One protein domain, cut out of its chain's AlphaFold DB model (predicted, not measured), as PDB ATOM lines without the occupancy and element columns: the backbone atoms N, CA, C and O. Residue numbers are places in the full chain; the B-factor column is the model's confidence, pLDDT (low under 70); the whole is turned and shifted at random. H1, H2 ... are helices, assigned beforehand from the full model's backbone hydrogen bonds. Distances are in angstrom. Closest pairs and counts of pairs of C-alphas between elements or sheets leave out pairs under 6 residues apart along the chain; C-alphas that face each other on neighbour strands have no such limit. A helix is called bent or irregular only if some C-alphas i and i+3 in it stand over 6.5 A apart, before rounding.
ATOM      1  N   ALA A   7     -32.075 -40.761 -28.857       50.53
ATOM      2  CA  ALA A   7     -31.173 -41.341 -29.857       50.53
ATOM      3  C   ALA A   7     -31.732 -42.596 -30.541       50.53
ATOM      4  O   ALA A   7     -31.463 -42.827 -31.715       50.53
ATOM      5  N   LEU A   8     -32.611 -43.368 -29.887       48.56
ATOM      6  CA  LEU A   8     -33.346 -44.463 -30.550       48.56
ATOM      7  C   LEU A   8     -34.361 -43.938 -31.605       48.56
ATOM      8  O   LEU A   8     -34.836 -44.707 -32.434       48.56
ATOM      9  N   LEU A   9     -34.672 -42.633 -31.602       47.94
ATOM     10  CA  LEU A   9     -35.483 -41.837 -32.541       47.94
ATOM     11  C   LEU A   9     -34.732 -41.597 -33.832       47.94
ATOM     12  O   LEU A   9     -35.356 -41.632 -34.888       47.94
ATOM     13  N   VAL A  10     -33.431 -41.342 -33.714       44.03
ATOM     14  CA  VAL A  10     -32.529 -41.068 -34.833       44.03
ATOM     15  C   VAL A  10     -31.911 -42.374 -35.351       44.03
ATOM     16  O   VAL A  10     -31.737 -42.563 -36.549       44.03
ATOM     17  N   PHE A  11     -31.667 -43.343 -34.467       39.84
ATOM     18  CA  PHE A  11     -31.036 -44.610 -34.825       39.84
ATOM     19  C   PHE A  11     -32.013 -45.659 -35.379       39.84
ATOM     20  O   PHE A  11     -31.676 -46.377 -36.318       39.84
ATOM     21  N   ALA A  12     -33.251 -45.757 -34.876       36.41
ATOM     22  CA  ALA A  12     -34.203 -46.746 -35.403       36.41
ATOM     23  C   ALA A  12     -34.651 -46.430 -36.843       36.41
ATOM     24  O   ALA A  12     -34.923 -47.351 -37.603       36.41
ATOM     25  N   SER A  13     -34.669 -45.162 -37.273       32.53
ATOM     26  CA  SER A  13     -34.845 -44.810 -38.695       32.53
ATOM     27  C   SER A  13     -33.674 -45.266 -39.574       32.53
ATOM     28  O   SER A  13     -33.865 -45.515 -40.769       32.53
ATOM     29  N   PHE A  14     -32.491 -45.439 -38.985       35.16
ATOM     30  CA  PHE A  14     -31.301 -45.963 -39.646       35.16
ATOM     31  C   PHE A  14     -31.327 -47.501 -39.764       35.16
ATOM     32  O   PHE A  14     -30.976 -48.037 -40.814       35.16
ATOM     33  N   VAL A  15     -31.803 -48.206 -38.725       35.88
ATOM     34  CA  VAL A  15     -31.798 -49.683 -38.643       35.88
ATOM     35  C   VAL A  15     -33.063 -50.350 -39.216       35.88
ATOM     36  O   VAL A  15     -32.935 -51.368 -39.891       35.88
ATOM     37  N   ASP A  16     -34.269 -49.794 -39.020       33.16
ATOM     38  CA  ASP A  16     -35.543 -50.512 -39.263       33.16
ATOM     39  C   ASP A  16     -35.915 -50.725 -40.747       33.16
ATOM     40  O   ASP A  16     -36.813 -51.517 -41.028       33.16
ATOM     41  N   CYS A  17     -35.295 -50.038 -41.718       29.19
ATOM     42  CA  CYS A  17     -35.716 -50.140 -43.133       29.19
ATOM     43  C   CYS A  17     -34.597 -50.095 -44.188       29.19
ATOM     44  O   CYS A  17     -34.899 -50.293 -45.360       29.19
ATOM     45  N   HIS A  18     -33.339 -49.799 -43.836       37.69
ATOM     46  CA  HIS A  18     -32.362 -49.337 -44.842       37.69
ATOM     47  C   HIS A  18     -30.947 -49.912 -44.704       37.69
ATOM     48  O   HIS A  18     -30.079 -49.593 -45.513       37.69
ATOM     49  N   TRP A  19     -30.693 -50.760 -43.706       37.84
ATOM     50  CA  TRP A  19     -29.354 -51.301 -43.459       37.84
ATOM     51  C   TRP A  19     -28.916 -52.334 -44.506       37.84
ATOM     52  O   TRP A  19     -27.752 -52.348 -44.893       37.84
ATOM     53  N   THR A  20     -29.835 -53.155 -45.024       37.56
ATOM     54  CA  THR A  20     -29.538 -54.093 -46.121       37.56
ATOM     55  C   THR A  20     -29.047 -53.370 -47.372       37.56
ATOM     56  O   THR A  20     -28.088 -53.824 -47.985       37.56
ATOM     57  N   ASP A  21     -29.632 -52.214 -47.691       36.19
ATOM     58  CA  ASP A  21     -29.297 -51.448 -48.896       36.19
ATOM     59  C   ASP A  21     -27.937 -50.757 -48.767       36.19
ATOM     60  O   ASP A  21     -27.164 -50.727 -49.716       36.19
ATOM     61  N   ILE A  22     -27.609 -50.230 -47.583       37.50
ATOM     62  CA  ILE A  22     -26.329 -49.545 -47.382       37.50
ATOM     63  C   ILE A  22     -25.181 -50.548 -47.214       37.50
ATOM     64  O   ILE A  22     -24.081 -50.279 -47.680       37.50
ATOM     65  N   VAL A  23     -25.408 -51.714 -46.593       39.19
ATOM     66  CA  VAL A  23     -24.402 -52.792 -46.555       39.19
ATOM     67  C   VAL A  23     -24.157 -53.356 -47.956       39.19
ATOM     68  O   VAL A  23     -23.003 -53.577 -48.310       39.19
ATOM     69  N   ASP A 264     -15.793 -62.762 -21.371       84.69
ATOM     70  CA  ASP A 264     -16.357 -63.957 -20.760       84.69
ATOM     71  C   ASP A 264     -17.843 -64.032 -21.126       84.69
ATOM     72  O   ASP A 264     -18.700 -63.328 -20.583       84.69
ATOM     73  N   VAL A 265     -18.148 -64.908 -22.082       81.88
ATOM     74  CA  VAL A 265     -19.504 -65.115 -22.607       81.88
ATOM     75  C   VAL A 265     -20.475 -65.558 -21.512       81.88
ATOM     76  O   VAL A 265     -21.669 -65.267 -21.604       81.88
ATOM     77  N   SER A 266     -19.994 -66.267 -20.488       84.69
ATOM     78  CA  SER A 266     -20.842 -66.729 -19.389       84.69
ATOM     79  C   SER A 266     -21.294 -65.554 -18.520       84.69
ATOM     80  O   SER A 266     -22.493 -65.413 -18.264       84.69
ATOM     81  N   ILE A 267     -20.368 -64.649 -18.188       85.69
ATOM     82  CA  ILE A 267     -20.658 -63.403 -17.472       85.69
ATOM     83  C   ILE A 267     -21.577 -62.524 -18.317       85.69
ATOM     84  O   ILE A 267     -22.612 -62.083 -17.822       85.69
ATOM     85  N   PHE A 268     -21.276 -62.337 -19.606       84.31
ATOM     86  CA  PHE A 268     -22.125 -61.559 -20.513       84.31
ATOM     87  C   PHE A 268     -23.573 -62.064 -20.532       84.31
ATOM     88  O   PHE A 268     -24.509 -61.276 -20.390       84.31
ATOM     89  N   LYS A 269     -23.776 -63.381 -20.679       84.69
ATOM     90  CA  LYS A 269     -25.116 -63.984 -20.703       84.69
ATOM     91  C   LYS A 269     -25.861 -63.772 -19.390       84.69
ATOM     92  O   LYS A 269     -27.041 -63.427 -19.418       84.69
ATOM     93  N   GLU A 270     -25.189 -63.943 -18.254       88.88
ATOM     94  CA  GLU A 270     -25.799 -63.726 -16.942       88.88
ATOM     95  C   GLU A 270     -26.154 -62.250 -16.713       88.88
ATOM     96  O   GLU A 270     -27.281 -61.945 -16.315       88.88
ATOM     97  N   CYS A 271     -25.247 -61.323 -17.030       87.81
ATOM     98  CA  CYS A 271     -25.511 -59.889 -16.921       87.81
ATOM     99  C   CYS A 271     -26.642 -59.460 -17.866       87.81
ATOM    100  O   CYS A 271     -27.550 -58.741 -17.452       87.81
ATOM    101  N   SER A 272     -26.661 -59.971 -19.102       85.31
ATOM    102  CA  SER A 272     -27.719 -59.688 -20.081       85.31
ATOM    103  C   SER A 272     -29.076 -60.196 -19.599       85.31
ATOM    104  O   SER A 272     -30.076 -59.486 -19.686       85.31
ATOM    105  N   ARG A 273     -29.123 -61.398 -19.013       87.94
ATOM    106  CA  ARG A 273     -30.342 -61.952 -18.417       87.94
ATOM    107  C   ARG A 273     -30.865 -61.075 -17.277       87.94
ATOM    108  O   ARG A 273     -32.066 -60.828 -17.214       87.94
ATOM    109  N   ARG A 274     -29.985 -60.577 -16.400       89.31
ATOM    110  CA  ARG A 274     -30.365 -59.655 -15.313       89.31
ATOM    111  C   ARG A 274     -30.892 -58.328 -15.841       89.31
ATOM    112  O   ARG A 274     -31.951 -57.901 -15.393       89.31
ATOM    113  N   PHE A 275     -30.212 -57.740 -16.822       88.69
ATOM    114  CA  PHE A 275     -30.651 -56.518 -17.494       88.69
ATOM    115  C   PHE A 275     -32.063 -56.669 -18.069       88.69
ATOM    116  O   PHE A 275     -32.957 -55.878 -17.769       88.69
ATOM    117  N   LYS A 276     -32.303 -57.750 -18.826       88.06
ATOM    118  CA  LYS A 276     -33.626 -58.027 -19.394       88.06
ATOM    119  C   LYS A 276     -34.689 -58.240 -18.319       88.06
ATOM    120  O   LYS A 276     -35.805 -57.748 -18.454       88.06
ATOM    121  N   LYS A 277     -34.347 -58.935 -17.235       91.44
ATOM    122  CA  LYS A 277     -35.253 -59.153 -16.103       91.44
ATOM    123  C   LYS A 277     -35.630 -57.854 -15.390       91.44
ATOM    124  O   LYS A 277     -36.803 -57.652 -15.090       91.44
ATOM    125  N   GLU A 278     -34.667 -56.968 -15.148       91.62
ATOM    126  CA  GLU A 278     -34.898 -55.667 -14.504       91.62
ATOM    127  C   GLU A 278     -35.872 -54.806 -15.320       91.62
ATOM    128  O   GLU A 278     -36.810 -54.219 -14.776       91.62
ATOM    129  N   LEU A 279     -35.719 -54.824 -16.645       89.62
ATOM    130  CA  LEU A 279     -36.578 -54.085 -17.569       89.62
ATOM    131  C   LEU A 279     -37.877 -54.820 -17.939       89.62
ATOM    132  O   LEU A 279     -38.767 -54.214 -18.534       89.62
ATOM    133  N   ARG A 280     -38.030 -56.083 -17.516       91.88
ATOM    134  CA  ARG A 280     -39.151 -56.984 -17.850       91.88
ATOM    135  C   ARG A 280     -39.291 -57.246 -19.357       91.88
ATOM    136  O   ARG A 280     -40.399 -57.272 -19.881       91.88
ATOM    137  N   VAL A 281     -38.155 -57.463 -20.015       85.62
ATOM    138  CA  VAL A 281     -37.988 -57.725 -21.460       85.62
ATOM    139  C   VAL A 281     -37.327 -59.095 -21.692       85.62
ATOM    140  O   VAL A 281     -36.484 -59.290 -22.565       85.62
ATOM    141  N   GLU A 282     -37.640 -60.078 -20.842       81.06
ATOM    142  CA  GLU A 282     -36.981 -61.399 -20.818       81.06
ATOM    143  C   GLU A 282     -37.220 -62.217 -22.100       81.06
ATOM    144  O   GLU A 282     -36.382 -63.045 -22.457       81.06
ATOM    145  N   GLY A 283     -38.317 -61.944 -22.815       75.25
ATOM    146  CA  GLY A 283     -38.629 -62.536 -24.120       75.25
ATOM    147  C   GLY A 283     -37.925 -61.865 -25.301       75.25
ATOM    148  O   GLY A 283     -38.014 -62.374 -26.417       75.25
ATOM    149  N   ALA A 284     -37.215 -60.756 -25.071       72.56
ATOM    150  CA  ALA A 284     -36.609 -59.993 -26.145       72.56
ATOM    151  C   ALA A 284     -35.460 -60.760 -26.801       72.56
ATOM    152  O   ALA A 284     -34.441 -61.064 -26.162       72.56
ATOM    153  N   CYS A 285     -35.561 -61.000 -28.104       70.88
ATOM    154  CA  CYS A 285     -34.394 -61.308 -28.921       70.88
ATOM    155  C   CYS A 285     -33.496 -60.063 -29.020       70.88
ATOM    156  O   CYS A 285     -33.932 -58.946 -28.759       70.88
ATOM    157  N   VAL A 286     -32.231 -60.231 -29.416       62.81
ATOM    158  CA  VAL A 286     -31.286 -59.099 -29.548       62.81
ATOM    159  C   VAL A 286     -31.855 -57.991 -30.448       62.81
ATOM    160  O   VAL A 286     -31.751 -56.819 -30.102       62.81
ATOM    161  N   PHE A 287     -32.539 -58.361 -31.535       60.31
ATOM    162  CA  PHE A 287     -33.225 -57.409 -32.414       60.31
ATOM    163  C   PHE A 287     -34.431 -56.720 -31.777       60.31
ATOM    164  O   PHE A 287     -34.616 -55.523 -31.975       60.31
ATOM    165  N   SER A 288     -35.254 -57.447 -31.013       74.44
ATOM    166  CA  SER A 288     -36.435 -56.845 -30.385       74.44
ATOM    167  C   SER A 288     -36.073 -56.026 -29.153       74.44
ATOM    168  O   SER A 288     -36.857 -55.172 -28.762       74.44
ATOM    169  N   LEU A 289     -34.878 -56.215 -28.577       74.50
ATOM    170  CA  LEU A 289     -34.422 -55.456 -27.418       74.50
ATOM    171  C   LEU A 289     -34.482 -53.951 -27.685       74.50
ATOM    172  O   LEU A 289     -35.012 -53.215 -26.867       74.50
ATOM    173  N   LEU A 290     -34.020 -53.500 -28.851       73.75
ATOM    174  CA  LEU A 290     -34.113 -52.098 -29.259       73.75
ATOM    175  C   LEU A 290     -35.556 -51.583 -29.250       73.75
ATOM    176  O   LEU A 290     -35.848 -50.527 -28.686       73.75
ATOM    177  N   SER A 291     -36.464 -52.347 -29.857       78.62
ATOM    178  CA  SER A 291     -37.885 -52.015 -29.911       78.62
ATOM    179  C   SER A 291     -38.526 -52.010 -28.521       78.62
ATOM    180  O   SER A 291     -39.326 -51.126 -28.231       78.62
ATOM    181  N   GLU A 292     -38.145 -52.938 -27.647       85.69
ATOM    182  CA  GLU A 292     -38.680 -53.055 -26.288       85.69
ATOM    183  C   GLU A 292     -38.156 -51.955 -25.357       85.69
ATOM    184  O   GLU A 292     -38.931 -51.357 -24.612       85.69
ATOM    185  N   LEU A 293     -36.864 -51.617 -25.434       84.94
ATOM    186  CA  LEU A 293     -36.287 -50.475 -24.717       84.94
ATOM    187  C   LEU A 293     -36.959 -49.172 -25.144       84.94
ATOM    188  O   LEU A 293     -37.338 -48.347 -24.313       84.94
ATOM    189  N   ARG A 294     -37.165 -49.014 -26.450       79.62
ATOM    190  CA  ARG A 294     -37.910 -47.892 -27.005       79.62
ATOM    191  C   ARG A 294     -39.326 -47.843 -26.444       79.62
ATOM    192  O   ARG A 294     -39.712 -46.816 -25.900       79.62
ATOM    193  N   GLU A 295     -40.078 -48.937 -26.537       86.44
ATOM    194  CA  GLU A 295     -41.445 -49.043 -26.019       86.44
ATOM    195  C   GLU A 295     -41.528 -48.686 -24.529       86.44
ATOM    196  O   GLU A 295     -42.474 -48.027 -24.090       86.44
ATOM    197  N   LEU A 296     -40.514 -49.071 -23.755       88.75
ATOM    198  CA  LEU A 296     -40.419 -48.751 -22.341       88.75
ATOM    199  C   LEU A 296     -40.300 -47.239 -22.106       88.75
ATOM    200  O   LEU A 296     -40.974 -46.721 -21.209       88.75
ATOM    201  N   VAL A 297     -39.538 -46.518 -22.932       87.88
ATOM    202  CA  VAL A 297     -39.503 -45.049 -22.883       87.88
ATOM    203  C   VAL A 297     -40.785 -44.427 -23.430       87.88
ATOM    204  O   VAL A 297     -41.315 -43.517 -22.797       87.88
ATOM    205  N   GLU A 298     -41.357 -44.945 -24.523       84.56
ATOM    206  CA  GLU A 298     -42.610 -44.399 -25.072       84.56
ATOM    207  C   GLU A 298     -43.740 -44.463 -24.026       84.56
ATOM    208  O   GLU A 298     -44.526 -43.525 -23.877       84.56
ATOM    209  N   LYS A 299     -43.818 -45.573 -23.278       89.69
ATOM    210  CA  LYS A 299     -44.871 -45.819 -22.285       89.69
ATOM    211  C   LYS A 299     -44.630 -45.126 -20.950       89.69
ATOM    212  O   LYS A 299     -45.597 -44.777 -20.276       89.69
ATOM    213  N   ARG A 300     -43.372 -44.991 -20.519       91.62
ATOM    214  CA  ARG A 300     -43.031 -44.527 -19.159       91.62
ATOM    215  C   ARG A 300     -42.334 -43.166 -19.124       91.62
ATOM    216  O   ARG A 300     -42.078 -42.663 -18.031       91.62
ATOM    217  N   GLY A 301     -42.040 -42.569 -20.279       91.25
ATOM    218  CA  GLY A 301     -41.331 -41.295 -20.395       91.25
ATOM    219  C   GLY A 301     -39.982 -41.333 -19.679       91.25
ATOM    220  O   GLY A 301     -39.267 -42.336 -19.751       91.25
ATOM    221  N   LYS A 302     -39.674 -40.270 -18.927       92.25
ATOM    222  CA  LYS A 302     -38.418 -40.132 -18.177       92.25
ATOM    223  C   LYS A 302     -38.147 -41.314 -17.242       92.25
ATOM    224  O   LYS A 302     -37.050 -41.851 -17.249       92.25
ATOM    225  N   LYS A 303     -39.169 -41.829 -16.544       94.12
ATOM    226  CA  LYS A 303     -39.021 -43.018 -15.677       94.12
ATOM    227  C   LYS A 303     -38.601 -44.270 -16.445       94.12
ATOM    228  O   LYS A 303     -37.971 -45.162 -15.885       94.12
ATOM    229  N   GLY A 304     -39.009 -44.378 -17.710       92.12
ATOM    230  CA  GLY A 304     -38.560 -45.452 -18.588       92.12
ATOM    231  C   GLY A 304     -37.078 -45.311 -18.910       92.12
ATOM    232  O   GLY A 304     -36.326 -46.264 -18.749       92.12
ATOM    233  N   PHE A 305     -36.660 -44.107 -19.294       90.75
ATOM    234  CA  PHE A 305     -35.261 -43.790 -19.563       90.75
ATOM    235  C   PHE A 305     -34.364 -44.018 -18.335       90.75
ATOM    236  O   PHE A 305     -33.391 -44.760 -18.422       90.75
ATOM    237  N   GLU A 306     -34.750 -43.501 -17.167       92.44
ATOM    238  CA  GLU A 306     -34.046 -43.715 -15.894       92.44
ATOM    239  C   GLU A 306     -33.916 -45.207 -15.548       92.44
ATOM    240  O   GLU A 306     -32.861 -45.649 -15.097       92.44
ATOM    241  N   ALA A 307     -34.960 -46.008 -15.797       92.56
ATOM    242  CA  ALA A 307     -34.906 -47.453 -15.584       92.56
ATOM    243  C   ALA A 307     -33.898 -48.137 -16.519       92.56
ATOM    244  O   ALA A 307     -33.165 -49.019 -16.078       92.56
ATOM    245  N   ILE A 308     -33.825 -47.717 -17.788       91.06
ATOM    246  CA  ILE A 308     -32.833 -48.226 -18.747       91.06
ATOM    247  C   ILE A 308     -31.423 -47.853 -18.296       91.06
ATOM    248  O   ILE A 308     -30.549 -48.717 -18.296       91.06
ATOM    249  N   CYS A 309     -31.208 -46.613 -17.859       91.38
ATOM    250  CA  CYS A 309     -29.907 -46.168 -17.368       91.38
ATOM    251  C   CYS A 309     -29.482 -46.887 -16.085       91.38
ATOM    252  O   CYS A 309     -28.334 -47.319 -15.977       91.38
ATOM    253  N   SER A 310     -30.409 -47.093 -15.146       92.81
ATOM    254  CA  SER A 310     -30.177 -47.897 -13.941       92.81
ATOM    255  C   SER A 310     -29.782 -49.332 -14.294       92.81
ATOM    256  O   SER A 310     -28.731 -49.811 -13.868       92.81
ATOM    257  N   ALA A 311     -30.574 -49.997 -15.140       90.50
ATOM    258  CA  ALA A 311     -30.294 -51.362 -15.567       90.50
ATOM    259  C   ALA A 311     -28.970 -51.448 -16.342       90.50
ATOM    260  O   ALA A 311     -28.203 -52.391 -16.154       90.50
ATOM    261  N   GLY A 312     -28.666 -50.459 -17.186       86.50
ATOM    262  CA  GLY A 312     -27.410 -50.363 -17.932       86.50
ATOM    263  C   GLY A 312     -26.199 -50.230 -17.009       86.50
ATOM    264  O   GLY A 312     -25.189 -50.907 -17.208       86.50
ATOM    265  N   LYS A 313     -26.320 -49.441 -15.937       87.50
ATOM    266  CA  LYS A 313     -25.296 -49.352 -14.894       87.50
ATOM    267  C   LYS A 313     -25.095 -50.696 -14.192       87.50
ATOM    268  O   LYS A 313     -23.969 -51.176 -14.131       87.50
ATOM    269  N   HIS A 314     -26.171 -51.352 -13.750       88.38
ATOM    270  CA  HIS A 314     -26.083 -52.685 -13.145       88.38
ATOM    271  C   HIS A 314     -25.489 -53.728 -14.095       88.38
ATOM    272  O   HIS A 314     -24.757 -54.619 -13.661       88.38
ATOM    273  N   PHE A 315     -25.788 -53.624 -15.390       84.75
ATOM    274  CA  PHE A 315     -25.208 -54.474 -16.415       84.75
ATOM    275  C   PHE A 315     -23.689 -54.266 -16.499       84.75
ATOM    276  O   PHE A 315     -22.948 -55.242 -16.396       84.75
ATOM    277  N   ASN A 316     -23.214 -53.020 -16.585       81.19
ATOM    278  CA  ASN A 316     -21.782 -52.703 -16.606       81.19
ATOM    279  C   ASN A 316     -21.063 -53.126 -15.310       81.19
ATOM    280  O   ASN A 316     -19.983 -53.727 -15.368       81.19
ATOM    281  N   ASP A 317     -21.690 -52.898 -14.153       84.88
ATOM    282  CA  ASP A 317     -21.173 -53.290 -12.836       84.88
ATOM    283  C   ASP A 317     -21.088 -54.820 -12.691       84.88
ATOM    284  O   ASP A 317     -20.106 -55.350 -12.165       84.88
ATOM    285  N   CYS A 318     -22.073 -55.553 -13.220       82.88
ATOM    286  CA  CYS A 318     -22.083 -57.019 -13.256       82.88
ATOM    287  C   CYS A 318     -20.857 -57.582 -13.995       82.88
ATOM    288  O   CYS A 318     -20.284 -58.592 -13.582       82.88
ATOM    289  N   GLY A 319     -20.405 -56.882 -15.035       74.75
ATOM    290  CA  GLY A 319     -19.190 -57.193 -15.781       74.75
ATOM    291  C   GLY A 319     -17.877 -56.810 -15.118       74.75
ATOM    292  O   GLY A 319     -16.822 -57.117 -15.672       74.75
ATOM    293  N   ARG A 320     -17.916 -56.088 -13.988       74.31
ATOM    294  CA  ARG A 320     -16.745 -55.461 -13.350       74.31
ATOM    295  C   ARG A 320     -15.907 -54.629 -14.334       74.31
ATOM    296  O   ARG A 320     -14.682 -54.690 -14.305       74.31
ATOM    297  N   GLY A 321     -16.566 -53.923 -15.256       64.06
ATOM    298  CA  GLY A 321     -15.899 -53.123 -16.291       64.06
ATOM    299  C   GLY A 321     -15.288 -53.916 -17.456       64.06
ATOM    300  O   GLY A 321     -14.755 -53.303 -18.368       64.06
ATOM    301  N   LYS A 322     -15.399 -55.252 -17.482       65.81
ATOM    302  CA  LYS A 322     -14.872 -56.103 -18.572       65.81
ATOM    303  C   LYS A 322     -15.867 -56.360 -19.710       65.81
ATOM    304  O   LYS A 322     -15.580 -57.118 -20.630       65.81
ATOM    305  N   LEU A 323     -17.071 -55.786 -19.636       68.94
ATOM    306  CA  LEU A 323     -18.106 -56.003 -20.655       68.94
ATOM    307  C   LEU A 323     -17.917 -55.133 -21.895       68.94
ATOM    308  O   LEU A 323     -18.477 -55.470 -22.930       68.94
ATOM    309  N   THR A 324     -17.114 -54.070 -21.835       68.62
ATOM    310  CA  THR A 324     -16.780 -53.255 -23.014       68.62
ATOM    311  C   THR A 324     -16.154 -54.106 -24.117       68.62
ATOM    312  O   THR A 324     -16.556 -53.999 -25.272       68.62
ATOM    313  N   ASP A 325     -15.286 -55.049 -23.745       72.88
ATOM    314  CA  ASP A 325     -14.645 -55.989 -24.674       72.88
ATOM    315  C   ASP A 325     -15.640 -57.002 -25.263       72.88
ATOM    316  O   ASP A 325     -15.385 -57.612 -26.301       72.88
ATOM    317  N   CYS A 326     -16.792 -57.201 -24.614       77.19
ATOM    318  CA  CYS A 326     -17.854 -58.067 -25.120       77.19
ATOM    319  C   CYS A 326     -18.705 -57.425 -26.206       77.19
ATOM    320  O   CYS A 326     -19.411 -58.158 -26.897       77.19
ATOM    321  N   PHE A 327     -18.667 -56.101 -26.356       79.56
ATOM    322  CA  PHE A 327     -19.444 -55.412 -27.381       79.56
ATOM    323  C   PHE A 327     -18.666 -55.144 -28.654       79.56
ATOM    324  O   PHE A 327     -19.256 -54.627 -29.595       79.56
ATOM    325  N   ASP A 328     -17.391 -55.515 -28.728       83.69
ATOM    326  CA  ASP A 328     -16.670 -55.498 -29.994       83.69
ATOM    327  C   ASP A 328     -17.392 -56.363 -31.049       83.69
ATOM    328  O   ASP A 328     -17.848 -57.474 -30.760       83.69
ATOM    329  N   VAL A 329     -17.528 -55.843 -32.272       82.94
ATOM    330  CA  VAL A 329     -18.316 -56.487 -33.337       82.94
ATOM    331  C   VAL A 329     -17.752 -57.868 -33.677       82.94
ATOM    332  O   VAL A 329     -18.520 -58.825 -33.806       82.94
ATOM    333  N   ASP A 330     -16.426 -58.014 -33.739       84.69
ATOM    334  CA  ASP A 330     -15.791 -59.301 -34.023       84.69
ATOM    335  C   ASP A 330     -16.001 -60.284 -32.876       84.69
ATOM    336  O   ASP A 330     -16.226 -61.476 -33.110       84.69
ATOM    337  N   VAL A 331     -15.950 -59.812 -31.630       84.88
ATOM    338  CA  VAL A 331     -16.227 -60.641 -30.451       84.88
ATOM    339  C   VAL A 331     -17.678 -61.119 -30.455       84.88
ATOM    340  O   VAL A 331     -17.923 -62.317 -30.286       84.88
ATOM    341  N   LEU A 332     -18.636 -60.229 -30.709       83.88
ATOM    342  CA  LEU A 332     -20.058 -60.554 -30.826       83.88
ATOM    343  C   LEU A 332     -20.306 -61.590 -31.939       83.88
ATOM    344  O   LEU A 332     -21.005 -62.584 -31.725       83.88
ATOM    345  N   MET A 333     -19.669 -61.436 -33.101       86.88
ATOM    346  CA  MET A 333     -19.768 -62.410 -34.191       86.88
ATOM    347  C   MET A 333     -19.115 -63.753 -33.836       86.88
ATOM    348  O   MET A 333     -19.725 -64.814 -33.971       86.88
ATOM    349  N   LYS A 334     -17.869 -63.745 -33.352       87.50
ATOM    350  CA  LYS A 334     -17.092 -64.972 -33.113       87.50
ATOM    351  C   LYS A 334     -17.605 -65.754 -31.909       87.50
ATOM    352  O   LYS A 334     -17.715 -66.984 -31.995       87.50
ATOM    353  N   LYS A 335     -17.909 -65.068 -30.805       84.19
ATOM    354  CA  LYS A 335     -18.260 -65.678 -29.515       84.19
ATOM    355  C   LYS A 335     -19.765 -65.837 -29.306       84.19
ATOM    356  O   LYS A 335     -20.176 -66.875 -28.790       84.19
ATOM    357  N   LEU A 336     -20.582 -64.865 -29.719       80.62
ATOM    358  CA  LEU A 336     -22.047 -64.957 -29.607       80.62
ATOM    359  C   LEU A 336     -22.727 -65.472 -30.881       80.62
ATOM    360  O   LEU A 336     -23.933 -65.698 -30.856       80.62
ATOM    361  N   LYS A 337     -21.961 -65.721 -31.955       84.50
ATOM    362  CA  LYS A 337     -22.470 -66.235 -33.239       84.50
ATOM    363  C   LYS A 337     -23.540 -65.332 -33.857       84.50
ATOM    364  O   LYS A 337     -24.399 -65.815 -34.587       84.50
ATOM    365  N   LEU A 338     -23.467 -64.033 -33.568       83.19
ATOM    366  CA  LEU A 338     -24.322 -63.030 -34.188       83.19
ATOM    367  C   LEU A 338     -23.884 -62.792 -35.635       83.19
ATOM    368  O   LEU A 338     -22.694 -62.838 -35.956       83.19
ATOM    369  N   LYS A 339     -24.841 -62.502 -36.515       86.75
ATOM    370  CA  LYS A 339     -24.535 -61.974 -37.850       86.75
ATOM    371  C   LYS A 339     -23.884 -60.595 -37.715       86.75
ATOM    372  O   LYS A 339     -24.117 -59.891 -36.738       86.75
ATOM    373  N   HIS A 340     -23.124 -60.161 -38.718       82.62
ATOM    374  CA  HIS A 340     -22.454 -58.854 -38.680       82.62
ATOM    375  C   HIS A 340     -23.427 -57.696 -38.380       82.62
ATOM    376  O   HIS A 340     -23.172 -56.882 -37.498       82.62
ATOM    377  N   ALA A 341     -24.589 -57.668 -39.044       77.88
ATOM    378  CA  ALA A 341     -25.624 -56.660 -38.797       77.88
ATOM    379  C   ALA A 341     -26.175 -56.693 -37.355       77.88
ATOM    380  O   ALA A 341     -26.431 -55.646 -36.772       77.88
ATOM    381  N   GLU A 342     -26.323 -57.885 -36.769       78.25
ATOM    382  CA  GLU A 342     -26.792 -58.079 -35.388       78.25
ATOM    383  C   GLU A 342     -25.764 -57.595 -34.371       78.25
ATOM    384  O   GLU A 342     -26.097 -56.860 -33.442       78.25
ATOM    385  N   ALA A 343     -24.513 -58.012 -34.558       82.00
ATOM    386  CA  ALA A 343     -23.391 -57.613 -33.724       82.00
ATOM    387  C   ALA A 343     -23.228 -56.089 -33.732       82.00
ATOM    388  O   ALA A 343     -23.118 -55.469 -32.676       82.00
ATOM    389  N   TRP A 344     -23.294 -55.481 -34.915       81.12
ATOM    390  CA  TRP A 344     -23.193 -54.037 -35.069       81.12
ATOM    391  C   TRP A 344     -24.369 -53.294 -34.427       81.12
ATOM    392  O   TRP A 344     -24.151 -52.378 -33.637       81.12
ATOM    393  N   ALA A 345     -25.610 -53.718 -34.692       75.88
ATOM    394  CA  ALA A 345     -26.788 -53.098 -34.086       75.88
ATOM    395  C   ALA A 345     -26.716 -53.145 -32.553       75.88
ATOM    396  O   ALA A 345     -26.987 -52.142 -31.893       75.88
ATOM    397  N   LEU A 346     -26.292 -54.275 -31.979       77.31
ATOM    398  CA  LEU A 346     -26.119 -54.414 -30.535       77.31
ATOM    399  C   LEU A 346     -24.992 -53.521 -29.994       77.31
ATOM    400  O   LEU A 346     -25.200 -52.850 -28.984       77.31
ATOM    401  N   ASN A 347     -23.833 -53.482 -30.659       81.88
ATOM    402  CA  ASN A 347     -22.716 -52.613 -30.281       81.88
ATOM    403  C   ASN A 347     -23.150 -51.142 -30.230       81.88
ATOM    404  O   ASN A 347     -22.980 -50.489 -29.199       81.88
ATOM    405  N   VAL A 348     -23.774 -50.641 -31.299       77.62
ATOM    406  CA  VAL A 348     -24.198 -49.238 -31.360       77.62
ATOM    407  C   VAL A 348     -25.297 -48.945 -30.347       77.62
ATOM    408  O   VAL A 348     -25.250 -47.913 -29.691       77.62
ATOM    409  N   THR A 349     -26.244 -49.862 -30.145       77.38
ATOM    410  CA  THR A 349     -27.277 -49.709 -29.107       77.38
ATOM    411  C   THR A 349     -26.653 -49.488 -27.738       77.38
ATOM    412  O   THR A 349     -27.024 -48.562 -27.020       77.38
ATOM    413  N   VAL A 350     -25.695 -50.335 -27.368       78.06
ATOM    414  CA  VAL A 350     -25.033 -50.253 -26.065       78.06
ATOM    415  C   VAL A 350     -24.194 -48.988 -25.961       78.06
ATOM    416  O   VAL A 350     -24.217 -48.341 -24.915       78.06
ATOM    417  N   PHE A 351     -23.504 -48.606 -27.037       81.25
ATOM    418  CA  PHE A 351     -22.765 -47.351 -27.105       81.25
ATOM    419  C   PHE A 351     -23.681 -46.147 -26.856       81.25
ATOM    420  O   PHE A 351     -23.420 -45.354 -25.955       81.25
ATOM    421  N   VAL A 352     -24.784 -46.054 -27.602       82.69
ATOM    422  CA  VAL A 352     -25.770 -44.975 -27.497       82.69
ATOM    423  C   VAL A 352     -26.337 -44.892 -26.087       82.69
ATOM    424  O   VAL A 352     -26.309 -43.826 -25.483       82.69
ATOM    425  N   LEU A 353     -26.789 -46.017 -25.530       80.06
ATOM    426  CA  LEU A 353     -27.339 -46.051 -24.175       80.06
ATOM    427  C   LEU A 353     -26.301 -45.647 -23.131       80.06
ATOM    428  O   LEU A 353     -26.607 -44.880 -22.227       80.06
ATOM    429  N   THR A 354     -25.066 -46.133 -23.260       81.44
ATOM    430  CA  THR A 354     -23.983 -45.762 -22.343       81.44
ATOM    431  C   THR A 354     -23.723 -44.262 -22.406       81.44
ATOM    432  O   THR A 354     -23.608 -43.630 -21.360       81.44
ATOM    433  N   TYR A 355     -23.690 -43.690 -23.612       84.44
ATOM    434  CA  TYR A 355     -23.481 -42.263 -23.816       84.44
ATOM    435  C   TYR A 355     -24.629 -41.430 -23.237       84.44
ATOM    436  O   TYR A 355     -24.381 -40.544 -22.423       84.44
ATOM    437  N   GLU A 356     -25.881 -41.716 -23.601       85.88
ATOM    438  CA  GLU A 356     -27.043 -40.973 -23.098       85.88
ATOM    439  C   GLU A 356     -27.138 -41.050 -21.566       85.88
ATOM    440  O   GLU A 356     -27.419 -40.051 -20.912       85.88
ATOM    441  N   CYS A 357     -26.855 -42.212 -20.974       87.25
ATOM    442  CA  CYS A 357     -26.937 -42.404 -19.528       87.25
ATOM    443  C   CYS A 357     -25.748 -41.825 -18.745       87.25
ATOM    444  O   CYS A 357     -25.860 -41.643 -17.533       87.25
ATOM    445  N   SER A 358     -24.608 -41.556 -19.393       86.19
ATOM    446  CA  SER A 358     -23.437 -40.945 -18.746       86.19
ATOM    447  C   SER A 358     -23.404 -39.419 -18.851       86.19
ATOM    448  O   SER A 358     -22.617 -38.788 -18.147       86.19
ATOM    449  N   HIS A 359     -24.219 -38.823 -19.725       86.81
ATOM    450  CA  HIS A 359     -24.244 -37.382 -19.972       86.81
ATOM    451  C   HIS A 359     -25.502 -36.757 -19.370       86.81
ATOM    452  O   HIS A 359     -26.621 -36.988 -19.832       86.81
ATOM    453  N   LYS A 360     -25.307 -35.922 -18.344       91.06
ATOM    454  CA  LYS A 360     -26.392 -35.238 -17.619       91.06
ATOM    455  C   LYS A 360     -27.301 -34.424 -18.539       91.06
ATOM    456  O   LYS A 360     -28.478 -34.275 -18.249       91.06
ATOM    457  N   GLU A 361     -26.791 -33.945 -19.674       91.75
ATOM    458  CA  GLU A 361     -27.542 -33.155 -20.645       91.75
ATOM    459  C   GLU A 361     -28.772 -33.912 -21.161       91.75
ATOM    460  O   GLU A 361     -29.800 -33.277 -21.406       91.75
ATOM    461  N   PHE A 362     -28.700 -35.244 -21.282       89.94
ATOM    462  CA  PHE A 362     -29.834 -36.076 -21.692       89.94
ATOM    463  C   PHE A 362     -30.858 -36.261 -20.574       89.94
ATOM    464  O   PHE A 362     -32.054 -36.209 -20.851       89.94
ATOM    465  N   ASP A 363     -30.417 -36.435 -19.328       90.19
ATOM    466  CA  ASP A 363     -31.324 -36.601 -18.189       90.19
ATOM    467  C   ASP A 363     -31.998 -35.278 -17.784       90.19
ATOM    468  O   ASP A 363     -33.227 -35.203 -17.657       90.19
ATOM    469  N   ASP A 364     -31.212 -34.207 -17.659       93.38
ATOM    470  CA  ASP A 364     -31.664 -32.865 -17.276       93.38
ATOM    471  C   ASP A 364     -32.638 -32.279 -18.309       93.38
ATOM    472  O   ASP A 364     -33.556 -31.538 -17.958       93.38
ATOM    473  N   ASN A 365     -32.468 -32.631 -19.590       94.06
ATOM    474  CA  ASN A 365     -33.278 -32.108 -20.694       94.06
ATOM    475  C   ASN A 365     -34.148 -33.176 -21.361       94.06
ATOM    476  O   ASN A 365     -34.624 -32.949 -22.480       94.06
ATOM    477  N   PHE A 366     -34.380 -34.311 -20.689       92.94
ATOM    478  CA  PHE A 366     -35.074 -35.465 -21.262       92.94
ATOM    479  C   PHE A 366     -36.385 -35.065 -21.945       92.94
ATOM    480  O   PHE A 366     -36.582 -35.353 -23.124       92.94
ATOM    481  N   ASP A 367     -37.262 -34.342 -21.241       93.38
ATOM    482  CA  ASP A 367     -38.585 -33.989 -21.764       93.38
ATOM    483  C   ASP A 367     -38.492 -33.129 -23.030       93.38
ATOM    484  O   ASP A 367     -39.219 -33.364 -23.999       93.38
ATOM    485  N   CYS A 368     -37.566 -32.164 -23.058       95.75
ATOM    486  CA  CYS A 368     -37.374 -31.306 -24.220       95.75
ATOM    487  C   CYS A 368     -36.797 -32.081 -25.403       95.75
ATOM    488  O   CYS A 368     -37.330 -32.002 -26.514       95.75
ATOM    489  N   LEU A 369     -35.719 -32.829 -25.175       92.81
ATOM    490  CA  LEU A 369     -35.045 -33.600 -26.212       92.81
ATOM    491  C   LEU A 369     -36.002 -34.646 -26.802       92.81
ATOM    492  O   LEU A 369     -36.162 -34.724 -28.021       92.81
ATOM    493  N   HIS A 370     -36.704 -35.393 -25.946       90.56
ATOM    494  CA  HIS A 370     -37.644 -36.435 -26.350       90.56
ATOM    495  C   HIS A 370     -38.810 -35.841 -27.145       90.56
ATOM    496  O   HIS A 370     -39.091 -36.267 -28.266       90.56
ATOM    497  N   SER A 371     -39.441 -34.786 -26.621       92.50
ATOM    498  CA  SER A 371     -40.514 -34.065 -27.312       92.50
ATOM    499  C   SER A 371     -40.055 -33.503 -28.663       92.50
ATOM    500  O   SER A 371     -40.745 -33.646 -29.677       92.50
ATOM    501  N   THR A 372     -38.855 -32.923 -28.719       93.69
ATOM    502  CA  THR A 372     -38.288 -32.364 -29.952       93.69
ATOM    503  C   THR A 372     -38.105 -33.433 -31.008       93.69
ATOM    504  O   THR A 372     -38.540 -33.251 -32.144       93.69
ATOM    505  N   ALA A 373     -37.504 -34.560 -30.652       89.44
ATOM    506  CA  ALA A 373     -37.263 -35.630 -31.601       89.44
ATOM    507  C   ALA A 373     -38.570 -36.285 -32.088       89.44
ATOM    508  O   ALA A 373     -38.690 -36.609 -33.271       89.44
ATOM    509  N   LEU A 374     -39.607 -36.347 -31.245       87.44
ATOM    510  CA  LEU A 374     -40.954 -36.747 -31.666       87.44
ATOM    511  C   LEU A 374     -41.586 -35.762 -32.653       87.44
ATOM    512  O   LEU A 374     -42.060 -36.160 -33.719       87.44
ATOM    513  N   HIS A 375     -41.597 -34.472 -32.322       92.00
ATOM    514  CA  HIS A 375     -42.250 -33.443 -33.132       92.00
ATOM    515  C   HIS A 375     -41.467 -33.063 -34.391       92.00
ATOM    516  O   HIS A 375     -42.038 -32.516 -35.335       92.00
ATOM    517  N   LYS A 376     -40.158 -33.320 -34.416       92.25
ATOM    518  CA  LYS A 376     -39.265 -33.002 -35.536       92.25
ATOM    519  C   LYS A 376     -38.808 -34.241 -36.298       92.25
ATOM    520  O   LYS A 376     -37.941 -34.111 -37.156       92.25
ATOM    521  N   LYS A 377     -39.447 -35.396 -36.080       88.31
ATOM    522  CA  LYS A 377     -39.164 -36.664 -36.768       88.31
ATOM    523  C   LYS A 377     -38.954 -36.506 -38.276       88.31
ATOM    524  O   LYS A 377     -37.933 -36.921 -38.800       88.31
ATOM    525  N   GLU A 378     -39.875 -35.849 -38.981       91.38
ATOM    526  CA  GLU A 378     -39.762 -35.660 -40.438       91.38
ATOM    527  C   GLU A 378     -38.555 -34.806 -40.858       91.38
ATOM    528  O   GLU A 378     -38.053 -34.918 -41.976       91.38
ATOM    529  N   VAL A 379     -38.091 -33.903 -39.991       92.62
ATOM    530  CA  VAL A 379     -36.862 -33.135 -40.228       92.62
ATOM    531  C   VAL A 379     -35.652 -34.047 -40.060       92.62
ATOM    532  O   VAL A 379     -34.805 -34.061 -40.947       92.62
ATOM    533  N   LEU A 380     -35.614 -34.842 -38.988       90.50
ATOM    534  CA  LEU A 380     -34.525 -35.780 -38.699       90.50
ATOM    535  C   LEU A 380     -34.390 -36.836 -39.808       90.50
ATOM    536  O   LEU A 380     -33.327 -36.961 -40.411       90.50
ATOM    537  N   THR A 381     -35.498 -37.457 -40.224       89.44
ATOM    538  CA  THR A 381     -35.519 -38.402 -41.355       89.44
ATOM    539  C   THR A 381     -35.055 -37.756 -42.667       89.44
ATOM    540  O   THR A 381     -34.407 -38.399 -43.494       89.44
ATOM    541  N   ARG A 382     -35.348 -36.465 -42.893       93.44
ATOM    542  CA  ARG A 382     -34.826 -35.743 -44.068       93.44
ATOM    543  C   ARG A 382     -33.323 -35.488 -43.977       93.44
ATOM    544  O   ARG A 382     -32.675 -35.526 -45.021       93.44
ATOM    545  N   CYS A 383     -32.782 -35.223 -42.789       92.88
ATOM    546  CA  CYS A 383     -31.340 -35.089 -42.581       92.88
ATOM    547  C   CYS A 383     -30.618 -36.395 -42.932       92.88
ATOM    548  O   CYS A 383     -29.680 -36.372 -43.723       92.88
ATOM    549  N   GLU A 384     -31.111 -37.526 -42.424       88.81
ATOM    550  CA  GLU A 384     -30.570 -38.857 -42.728       88.81
ATOM    551  C   GLU A 384     -30.639 -39.181 -44.222       88.81
ATOM    552  O   GLU A 384     -29.656 -39.615 -44.820       88.81
ATOM    553  N   ARG A 385     -31.793 -38.942 -44.859       91.94
ATOM    554  CA  ARG A 385     -31.954 -39.217 -46.291       91.94
ATOM    555  C   ARG A 385     -30.976 -38.399 -47.136       91.94
ATOM    556  O   ARG A 385     -30.333 -38.968 -48.011       91.94
ATOM    557  N   ARG A 386     -30.835 -37.100 -46.847       91.81
ATOM    558  CA  ARG A 386     -29.874 -36.225 -47.540       91.81
ATOM    559  C   ARG A 386     -28.441 -36.688 -47.341       91.81
ATOM    560  O   ARG A 386     -27.693 -36.740 -48.302       91.81
ATOM    561  N   PHE A 387     -28.084 -37.079 -46.120       91.06
ATOM    562  CA  PHE A 387     -26.762 -37.621 -45.842       91.06
ATOM    563  C   PHE A 387     -26.457 -38.848 -46.711       91.06
ATOM    564  O   PHE A 387     -25.398 -38.911 -47.329       91.06
ATOM    565  N   ARG A 388     -27.407 -39.783 -46.843       86.88
ATOM    566  CA  ARG A 388     -27.251 -40.946 -47.732       86.88
ATOM    567  C   ARG A 388     -27.089 -40.545 -49.196       86.88
ATOM    568  O   ARG A 388     -26.214 -41.071 -49.872       86.88
ATOM    569  N   GLU A 389     -27.926 -39.632 -49.679       90.94
ATOM    570  CA  GLU A 389     -27.851 -39.121 -51.054       90.94
ATOM    571  C   GLU A 389     -26.491 -38.454 -51.330       90.94
ATOM    572  O   GLU A 389     -25.873 -38.727 -52.359       90.94
ATOM    573  N   ASP A 390     -25.987 -37.655 -50.387       87.81
ATOM    574  CA  ASP A 390     -24.695 -36.976 -50.495       87.81
ATOM    575  C   ASP A 390     -23.529 -37.974 -50.519       87.81
ATOM    576  O   ASP A 390     -22.629 -37.846 -51.351       87.81
ATOM    577  N   ILE A 391     -23.559 -38.994 -49.655       87.38
ATOM    578  CA  ILE A 391     -22.547 -40.060 -49.631       87.38
ATOM    579  C   ILE A 391     -22.553 -40.837 -50.949       87.38
ATOM    580  O   ILE A 391     -21.493 -41.004 -51.553       87.38
ATOM    581  N   LYS A 392     -23.734 -41.243 -51.440       86.88
ATOM    582  CA  LYS A 392     -23.876 -41.961 -52.719       86.88
ATOM    583  C   LYS A 392     -23.351 -41.151 -53.901       86.88
ATOM    584  O   LYS A 392     -22.731 -41.707 -54.799       86.88
ATOM    585  N   LYS A 393     -23.610 -39.842 -53.919       86.44
ATOM    586  CA  LYS A 393     -23.266 -38.977 -55.053       86.44
ATOM    587  C   LYS A 393     -21.807 -38.532 -55.060       86.44
ATOM    588  O   LYS A 393     -21.232 -38.361 -56.131       86.44
ATOM    589  N   HIS A 394     -21.233 -38.266 -53.891       80.06
ATOM    590  CA  HIS A 394     -19.955 -37.561 -53.794       80.06
ATOM    591  C   HIS A 394     -18.815 -38.406 -53.230       80.06
ATOM    592  O   HIS A 394     -17.671 -37.962 -53.309       80.06
ATOM    593  N   GLY A 395     -19.092 -39.579 -52.650       73.12
ATOM    594  CA  GLY A 395     -18.096 -40.505 -52.096       73.12
ATOM    595  C   GLY A 395     -17.311 -39.987 -50.880       73.12
ATOM    596  O   GLY A 395     -16.832 -40.783 -50.078       73.12
ATOM    597  N   MET A 396     -17.188 -38.665 -50.698       64.56
ATOM    598  CA  MET A 396     -16.434 -38.044 -49.610       64.56
ATOM    599  C   MET A 396     -17.292 -37.819 -48.352       64.56
ATOM    600  O   MET A 396     -18.220 -37.003 -48.373       64.56
ATOM    601  N   PRO A 397     -16.940 -38.443 -47.211       75.25
ATOM    602  CA  PRO A 397     -17.777 -38.438 -46.015       75.25
ATOM    603  C   PRO A 397     -17.700 -37.148 -45.191       75.25
ATOM    604  O   PRO A 397     -18.639 -36.849 -44.461       75.25
ATOM    605  N   CYS A 398     -16.634 -36.345 -45.300       86.25
ATOM    606  CA  CYS A 398     -16.416 -35.229 -44.369       86.25
ATOM    607  C   CYS A 398     -17.451 -34.104 -44.507       86.25
ATOM    608  O   CYS A 398     -18.072 -33.688 -43.530       86.25
ATOM    609  N   LYS A 399     -17.678 -33.602 -45.727       87.50
ATOM    610  CA  LYS A 399     -18.640 -32.511 -45.945       87.50
ATOM    611  C   LYS A 399     -20.078 -32.979 -45.709       87.50
ATOM    612  O   LYS A 399     -20.862 -32.257 -45.089       87.50
ATOM    613  N   ALA A 400     -20.405 -34.186 -46.170       89.62
ATOM    614  CA  ALA A 400     -21.709 -34.807 -45.959       89.62
ATOM    615  C   ALA A 400     -21.978 -35.024 -44.461       89.62
ATOM    616  O   ALA A 400     -23.024 -34.622 -43.959       89.62
ATOM    617  N   GLY A 401     -21.001 -35.560 -43.725       90.25
ATOM    618  CA  GLY A 401     -21.093 -35.796 -42.287       90.25
ATOM    619  C   GLY A 401     -21.259 -34.505 -41.489       90.25
ATOM    620  O   GLY A 401     -22.172 -34.402 -40.677       90.25
ATOM    621  N   GLN A 402     -20.483 -33.457 -41.782       92.31
ATOM    622  CA  GLN A 402     -20.662 -32.161 -41.118       92.31
ATOM    623  C   GLN A 402     -22.049 -31.557 -41.399       92.31
ATOM    624  O   GLN A 402     -22.683 -30.984 -40.510       92.31
ATOM    625  N   THR A 403     -22.537 -31.692 -42.635       91.62
ATOM    626  CA  THR A 403     -23.878 -31.232 -43.026       91.62
ATOM    627  C   THR A 403     -24.963 -32.005 -42.278       91.62
ATOM    628  O   THR A 403     -25.914 -31.400 -41.781       91.62
ATOM    629  N   PHE A 404     -24.796 -33.320 -42.142       92.62
ATOM    630  CA  PHE A 404     -25.677 -34.188 -41.369       92.62
ATOM    631  C   PHE A 404     -25.730 -33.782 -39.893       92.62
ATOM    632  O   PHE A 404     -26.817 -33.508 -39.386       92.62
ATOM    633  N   LEU A 405     -24.575 -33.635 -39.236       93.19
ATOM    634  CA  LEU A 405     -24.483 -33.246 -37.824       93.19
ATOM    635  C   LEU A 405     -25.139 -31.884 -37.554       93.19
ATOM    636  O   LEU A 405     -25.904 -31.723 -36.599       93.19
ATOM    637  N   ASN A 406     -24.920 -30.906 -38.438       93.50
ATOM    638  CA  ASN A 406     -25.582 -29.602 -38.360       93.50
ATOM    639  C   ASN A 406     -27.106 -29.710 -38.555       93.50
ATOM    640  O   ASN A 406     -27.877 -28.994 -37.910       93.50
ATOM    641  N   CYS A 407     -27.551 -30.593 -39.451       94.62
ATOM    642  CA  CYS A 407     -28.965 -30.815 -39.732       94.62
ATOM    643  C   CYS A 407     -29.681 -31.471 -38.543       94.62
ATOM    644  O   CYS A 407     -30.730 -30.972 -38.130       94.62
ATOM    645  N   ILE A 408     -29.103 -32.533 -37.966       93.31
ATOM    646  CA  ILE A 408     -29.686 -33.275 -36.839       93.31
ATOM    647  C   ILE A 408     -29.702 -32.446 -35.554       93.31
ATOM    648  O   ILE A 408     -30.715 -32.432 -34.863       93.31
ATOM    649  N   SER A 409     -28.638 -31.697 -35.250       93.75
ATOM    650  CA  SER A 409     -28.558 -30.903 -34.012       93.75
ATOM    651  C   SER A 409     -29.418 -29.627 -34.031       93.75
ATOM    652  O   SER A 409     -29.858 -29.146 -32.986       93.75
ATOM    653  N   SER A 410     -29.717 -29.068 -35.209       95.25
ATOM    654  CA  SER A 410     -30.448 -27.796 -35.360       95.25
ATOM    655  C   SER A 410     -31.868 -27.773 -34.749       95.25
ATOM    656  O   SER A 410     -32.230 -26.775 -34.111       95.25
ATOM    657  N   PRO A 411     -32.715 -28.810 -34.911       95.06
ATOM    658  CA  PRO A 411     -33.981 -28.934 -34.188       95.06
ATOM    659  C   PRO A 411     -33.833 -28.815 -32.668       95.06
ATOM    660  O   PRO A 411     -34.550 -28.023 -32.059       95.06
ATOM    661  N   PHE A 412     -32.873 -29.531 -32.081       94.69
ATOM    662  CA  PHE A 412     -32.618 -29.517 -30.641       94.69
ATOM    663  C   PHE A 412     -32.058 -28.180 -30.182       94.69
ATOM    664  O   PHE A 412     -32.508 -27.651 -29.175       94.69
ATOM    665  N   LYS A 413     -31.178 -27.555 -30.973       95.50
ATOM    666  CA  LYS A 413     -30.650 -26.220 -30.662       95.50
ATOM    667  C   LYS A 413     -31.765 -25.190 -30.526       95.50
ATOM    668  O   LYS A 413     -31.724 -24.342 -29.641       95.50
ATOM    669  N   ARG A 414     -32.752 -25.249 -31.423       95.12
ATOM    670  CA  ARG A 414     -33.891 -24.321 -31.433       95.12
ATOM    671  C   ARG A 414     -34.882 -24.577 -30.304       95.12
ATOM    672  O   ARG A 414     -35.498 -23.621 -29.850       95.12
ATOM    673  N   ALA A 415     -35.062 -25.832 -29.901       96.19
ATOM    674  CA  ALA A 415     -36.070 -26.210 -28.915       96.19
ATOM    675  C   ALA A 415     -35.528 -26.262 -27.477       96.19
ATOM    676  O   ALA A 415     -36.199 -25.797 -26.565       96.19
ATOM    677  N   CYS A 416     -34.319 -26.795 -27.288       95.00
ATOM    678  CA  CYS A 416     -33.742 -27.141 -25.985       95.00
ATOM    679  C   CYS A 416     -32.496 -26.324 -25.622       95.00
ATOM    680  O   CYS A 416     -31.980 -26.452 -24.520       95.00
ATOM    681  N   GLY A 417     -32.002 -25.471 -26.524       94.75
ATOM    682  CA  GLY A 417     -30.803 -24.668 -26.293       94.75
ATOM    683  C   GLY A 417     -29.516 -25.333 -26.783       94.75
ATOM    684  O   GLY A 417     -29.527 -26.382 -27.426       94.75
ATOM    685  N   LYS A 418     -28.385 -24.660 -26.548       93.62
ATOM    686  CA  LYS A 418     -27.086 -25.033 -27.132       93.62
ATOM    687  C   LYS A 418     -26.513 -26.315 -26.532       93.62
ATOM    688  O   LYS A 418     -26.076 -27.165 -27.300       93.62
ATOM    689  N   ASP A 419     -26.553 -26.463 -25.212       91.81
ATOM    690  CA  ASP A 419     -25.880 -27.577 -24.530       91.81
ATOM    691  C   ASP A 419     -26.511 -28.935 -24.885       91.81
ATOM    692  O   ASP A 419     -25.780 -29.811 -25.356       91.81
ATOM    693  N   PRO A 420     -27.852 -29.108 -24.848       90.56
ATOM    694  CA  PRO A 420     -28.468 -30.375 -25.252       90.56
ATOM    695  C   PRO A 420     -28.261 -30.675 -26.740       90.56
ATOM    696  O   PRO A 420     -28.097 -31.825 -27.138       90.56
ATOM    697  N   ALA A 421     -28.222 -29.642 -27.585       92.19
ATOM    698  CA  ALA A 421     -27.935 -29.809 -29.006       92.19
ATOM    699  C   ALA A 421     -26.484 -30.217 -29.283       92.19
ATOM    700  O   ALA A 421     -26.232 -30.957 -30.233       92.19
ATOM    701  N   SER A 422     -25.542 -29.739 -28.466       92.44
ATOM    702  CA  SER A 422     -24.141 -30.148 -28.528       92.44
ATOM    703  C   SER A 422     -23.991 -31.610 -28.126       92.44
ATOM    704  O   SER A 422     -23.335 -32.358 -28.842       92.44
ATOM    705  N   ALA A 423     -24.664 -32.037 -27.051       90.56
ATOM    706  CA  ALA A 423     -24.660 -33.429 -26.605       90.56
ATOM    707  C   ALA A 423     -25.250 -34.379 -27.665       90.56
ATOM    708  O   ALA A 423     -24.648 -35.402 -27.982       90.56
ATOM    709  N   VAL A 424     -26.372 -34.004 -28.296       91.94
ATOM    710  CA  VAL A 424     -26.928 -34.755 -29.438       91.94
ATOM    711  C   VAL A 424     -25.949 -34.788 -30.612       91.94
ATOM    712  O   VAL A 424     -25.771 -35.827 -31.235       91.94
ATOM    713  N   CYS A 425     -25.296 -33.669 -30.927       93.56
ATOM    714  CA  CYS A 425     -24.330 -33.637 -32.018       93.56
ATOM    715  C   CYS A 425     -23.123 -34.550 -31.758       93.56
ATOM    716  O   CYS A 425     -22.724 -35.284 -32.660       93.56
ATOM    717  N   GLU A 426     -22.539 -34.516 -30.558       91.44
ATOM    718  CA  GLU A 426     -21.381 -35.351 -30.218       91.44
ATOM    719  C   GLU A 426     -21.754 -36.839 -30.179       91.44
ATOM    720  O   GLU A 426     -20.985 -37.667 -30.669       91.44
ATOM    721  N   LEU A 427     -22.965 -37.180 -29.722       90.12
ATOM    722  CA  LEU A 427     -23.505 -38.535 -29.843       90.12
ATOM    723  C   LEU A 427     -23.564 -38.988 -31.310       90.12
ATOM    724  O   LEU A 427     -23.001 -40.023 -31.666       90.12
ATOM    725  N   GLU A 428     -24.191 -38.197 -32.179       89.31
ATOM    726  CA  GLU A 428     -24.322 -38.518 -33.607       89.31
ATOM    727  C   GLU A 428     -22.973 -38.568 -34.323       89.31
ATOM    728  O   GLU A 428     -22.754 -39.401 -35.200       89.31
ATOM    729  N   LYS A 429     -22.029 -37.710 -33.935       90.06
ATOM    730  CA  LYS A 429     -20.654 -37.739 -34.436       90.06
ATOM    731  C   LYS A 429     -19.962 -39.037 -34.045       90.06
ATOM    732  O   LYS A 429     -19.286 -39.631 -34.883       90.06
ATOM    733  N   ALA A 430     -20.132 -39.496 -32.809       84.31
ATOM    734  CA  ALA A 430     -19.553 -40.754 -32.370       84.31
ATOM    735  C   ALA A 430     -20.175 -41.956 -33.101       84.31
ATOM    736  O   ALA A 430     -19.436 -42.822 -33.571       84.31
ATOM    737  N   ILE A 431     -21.500 -41.965 -33.303       84.06
ATOM    738  CA  ILE A 431     -22.189 -42.972 -34.133       84.06
ATOM    739  C   ILE A 431     -21.652 -42.938 -35.569       84.06
ATOM    740  O   ILE A 431     -21.314 -43.978 -36.136       84.06
ATOM    741  N   LEU A 432     -21.518 -41.746 -36.156       84.06
ATOM    742  CA  LEU A 432     -21.012 -41.558 -37.511       84.06
ATOM    743  C   LEU A 432     -19.578 -42.080 -37.664       84.06
ATOM    744  O   LEU A 432     -19.278 -42.749 -38.646       84.06
ATOM    745  N   LEU A 433     -18.695 -41.804 -36.703       82.94
ATOM    746  CA  LEU A 433     -17.303 -42.267 -36.716       82.94
ATOM    747  C   LEU A 433     -17.168 -43.769 -36.439       82.94
ATOM    748  O   LEU A 433     -16.228 -44.396 -36.934       82.94
ATOM    749  N   ALA A 434     -18.097 -44.347 -35.676       75.88
ATOM    750  CA  ALA A 434     -18.213 -45.793 -35.518       75.88
ATOM    751  C   ALA A 434     -18.688 -46.456 -36.821       75.88
ATOM    752  O   ALA A 434     -18.197 -47.521 -37.189       75.88
ATOM    753  N   TYR A 435     -19.604 -45.807 -37.547       72.56
ATOM    754  CA  TYR A 435     -20.143 -46.302 -38.810       72.56
ATOM    755  C   TYR A 435     -19.185 -46.124 -39.997       72.56
ATOM    756  O   TYR A 435     -19.078 -46.990 -40.862       72.56
ATOM    757  N   MET A 436     -18.457 -45.010 -40.032       76.88
ATOM    758  CA  MET A 436     -17.522 -44.660 -41.095       76.88
ATOM    759  C   MET A 436     -16.126 -44.415 -40.512       76.88
ATOM    760  O   MET A 436     -15.707 -43.263 -40.383       76.88
ATOM    761  N   PRO A 437     -15.343 -45.467 -40.208       73.06
ATOM    762  CA  PRO A 437     -13.990 -45.304 -39.677       73.06
ATOM    763  C   PRO A 437     -13.073 -44.482 -40.595       73.06
ATOM    764  O   PRO A 437     -12.217 -43.742 -40.118       73.06
ATOM    765  N   HIS A 438     -13.283 -44.540 -41.915       73.81
ATOM    766  CA  HIS A 438     -12.559 -43.719 -42.895       73.81
ATOM    767  C   HIS A 438     -12.886 -42.223 -42.806       73.81
ATOM    768  O   HIS A 438     -12.157 -41.411 -43.365       73.81
ATOM    769  N   ALA A 439     -13.954 -41.846 -42.098       75.69
ATOM    770  CA  ALA A 439     -14.288 -40.461 -41.799       75.69
ATOM    771  C   ALA A 439     -13.553 -39.923 -40.556       75.69
ATOM    772  O   ALA A 439     -13.708 -38.754 -40.228       75.69
ATOM    773  N   ARG A 440     -12.721 -40.723 -39.868       76.94
ATOM    774  CA  ARG A 440     -11.898 -40.254 -38.731       76.94
ATOM    775  C   ARG A 440     -10.976 -39.070 -39.037       76.94
ATOM    776  O   ARG A 440     -10.846 -38.220 -38.163       76.94
TER     777      ARG A 440
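Overview. This is residues 7 to 23 and 264 to 440 of the 470 residues of an uncharacterized protein of Toxocara canis (UniProt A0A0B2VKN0). Picture two groups of helices standing side by side, with H8 and H9 crossing from one to the other at one end. In one group H10, H11 and H12 run back and forth, H11 touching both others; in the other H7 touches H4, H5 and H6, and H3 packs on the far side of H5, while short H1 sits in the gap between the groups. The class is all helix: 194 residues are printed, with twelve named helices, H1 to H12 in chain order, and no named strand. The whole is compact, with a radius of gyration of the C-alphas of 16.7 A, and it spans 44 by 35 by 26 A.

Along the chain. Start at C-alpha 397, at (-17.777, -38.438, -46.015), where H11, the longest helix, begins; it takes residues 397 to 416 and measures 28.0 A. It has a kink of 27 degrees near residue 409 and is only just irregular: C-alphas 408 and 411 are 6.7 A apart. Before it comes H10, residues 377 to 394, 25.7 A, and after it H12, residues 418 to 435, 25.2 A, ending at C-alpha 435, at (-20.143, -46.302, -38.810). Find H7 at residues 340 to 358, 26.8 A long; H8, residues 360 to 364, and H9, residues 366 to 375, follow it. Before H7 look for H3, residues 265 to 279, 20.9 A; H4, residues 286 to 300, 21.4 A; H5, residues 302 to 318, 24.0 A; and H6, residues 329 to 336. H1, residues 8 to 15, begins at C-alpha 8, at (-33.346, -44.463, -30.550), and H2 takes residues 19 to 23.

Arrangement. H11 and H12 form a helical hairpin, opposite ways at a shallow tilt of 30 degrees; look at Lys 413 and Ala 421, whose C-alphas are their closest at 4.8 A. H10 and H11 form another, at a shallow tilt of 12 degrees, with the C-alphas of Cys 383 and Cys 407 closest at 5.7 A. H9 touches H11 with residues 411 to 416 of H11 alone, the closest C-alphas being those of Cys 368 and Cys 416, 5.8 A apart. H8 touches H12, closest at Glu 361 and Pro 420, C-alphas 5.5 A apart. H12 touches the hub, H7, at a shallow tilt of 23 degrees, opposite ways, with the C-alphas of Tyr 355 and Leu 427 closest at 7.1 A. H7 also touches H4, closest at Val 286 and Leu 346, C-alphas 7.0 A apart; H5, at Cys 309 and Cys 357, 5.3 A; and H6, at Val 329 and Ala 343, 5.2 A. H4 and H5 form a helical hairpin at a steep tilt of 42 degrees, with the C-alphas of Val 297 and Gly 304 closest at 4.4 A. H3 touches H5, closest at Cys 271 and Phe 315, C-alphas 5.4 A apart. H1 touches H10, closest at Val 10 and Leu 380, C-alphas 6.8 A apart; H1 and H2 meet only through their link. Along the backbone, every O i to N i+4 pair is within hydrogen-bond range in H2, H3, H5, H6, H7, H8, H9, H10 and H12, against 2 of 4 in H1, 9 of 11 in H4 and 14 of 16 in H11.

Size, cuts and confidence. The two C-alphas farthest apart, those of Lys 277 and His 394, stand 46.1 A from each other. Residues 24 to 263 are cut out, and C-alphas 23 and 264 are 29.2 A apart across that cut. Of the links that are printed whole, H3 to H4 and H5 to H6 are short and the others tight. In the B-factor column the mean pLDDT of the printed part is 81.6; look for values under 70 at residues 7 to 23, 286 to 287, 321 to 324 and 396.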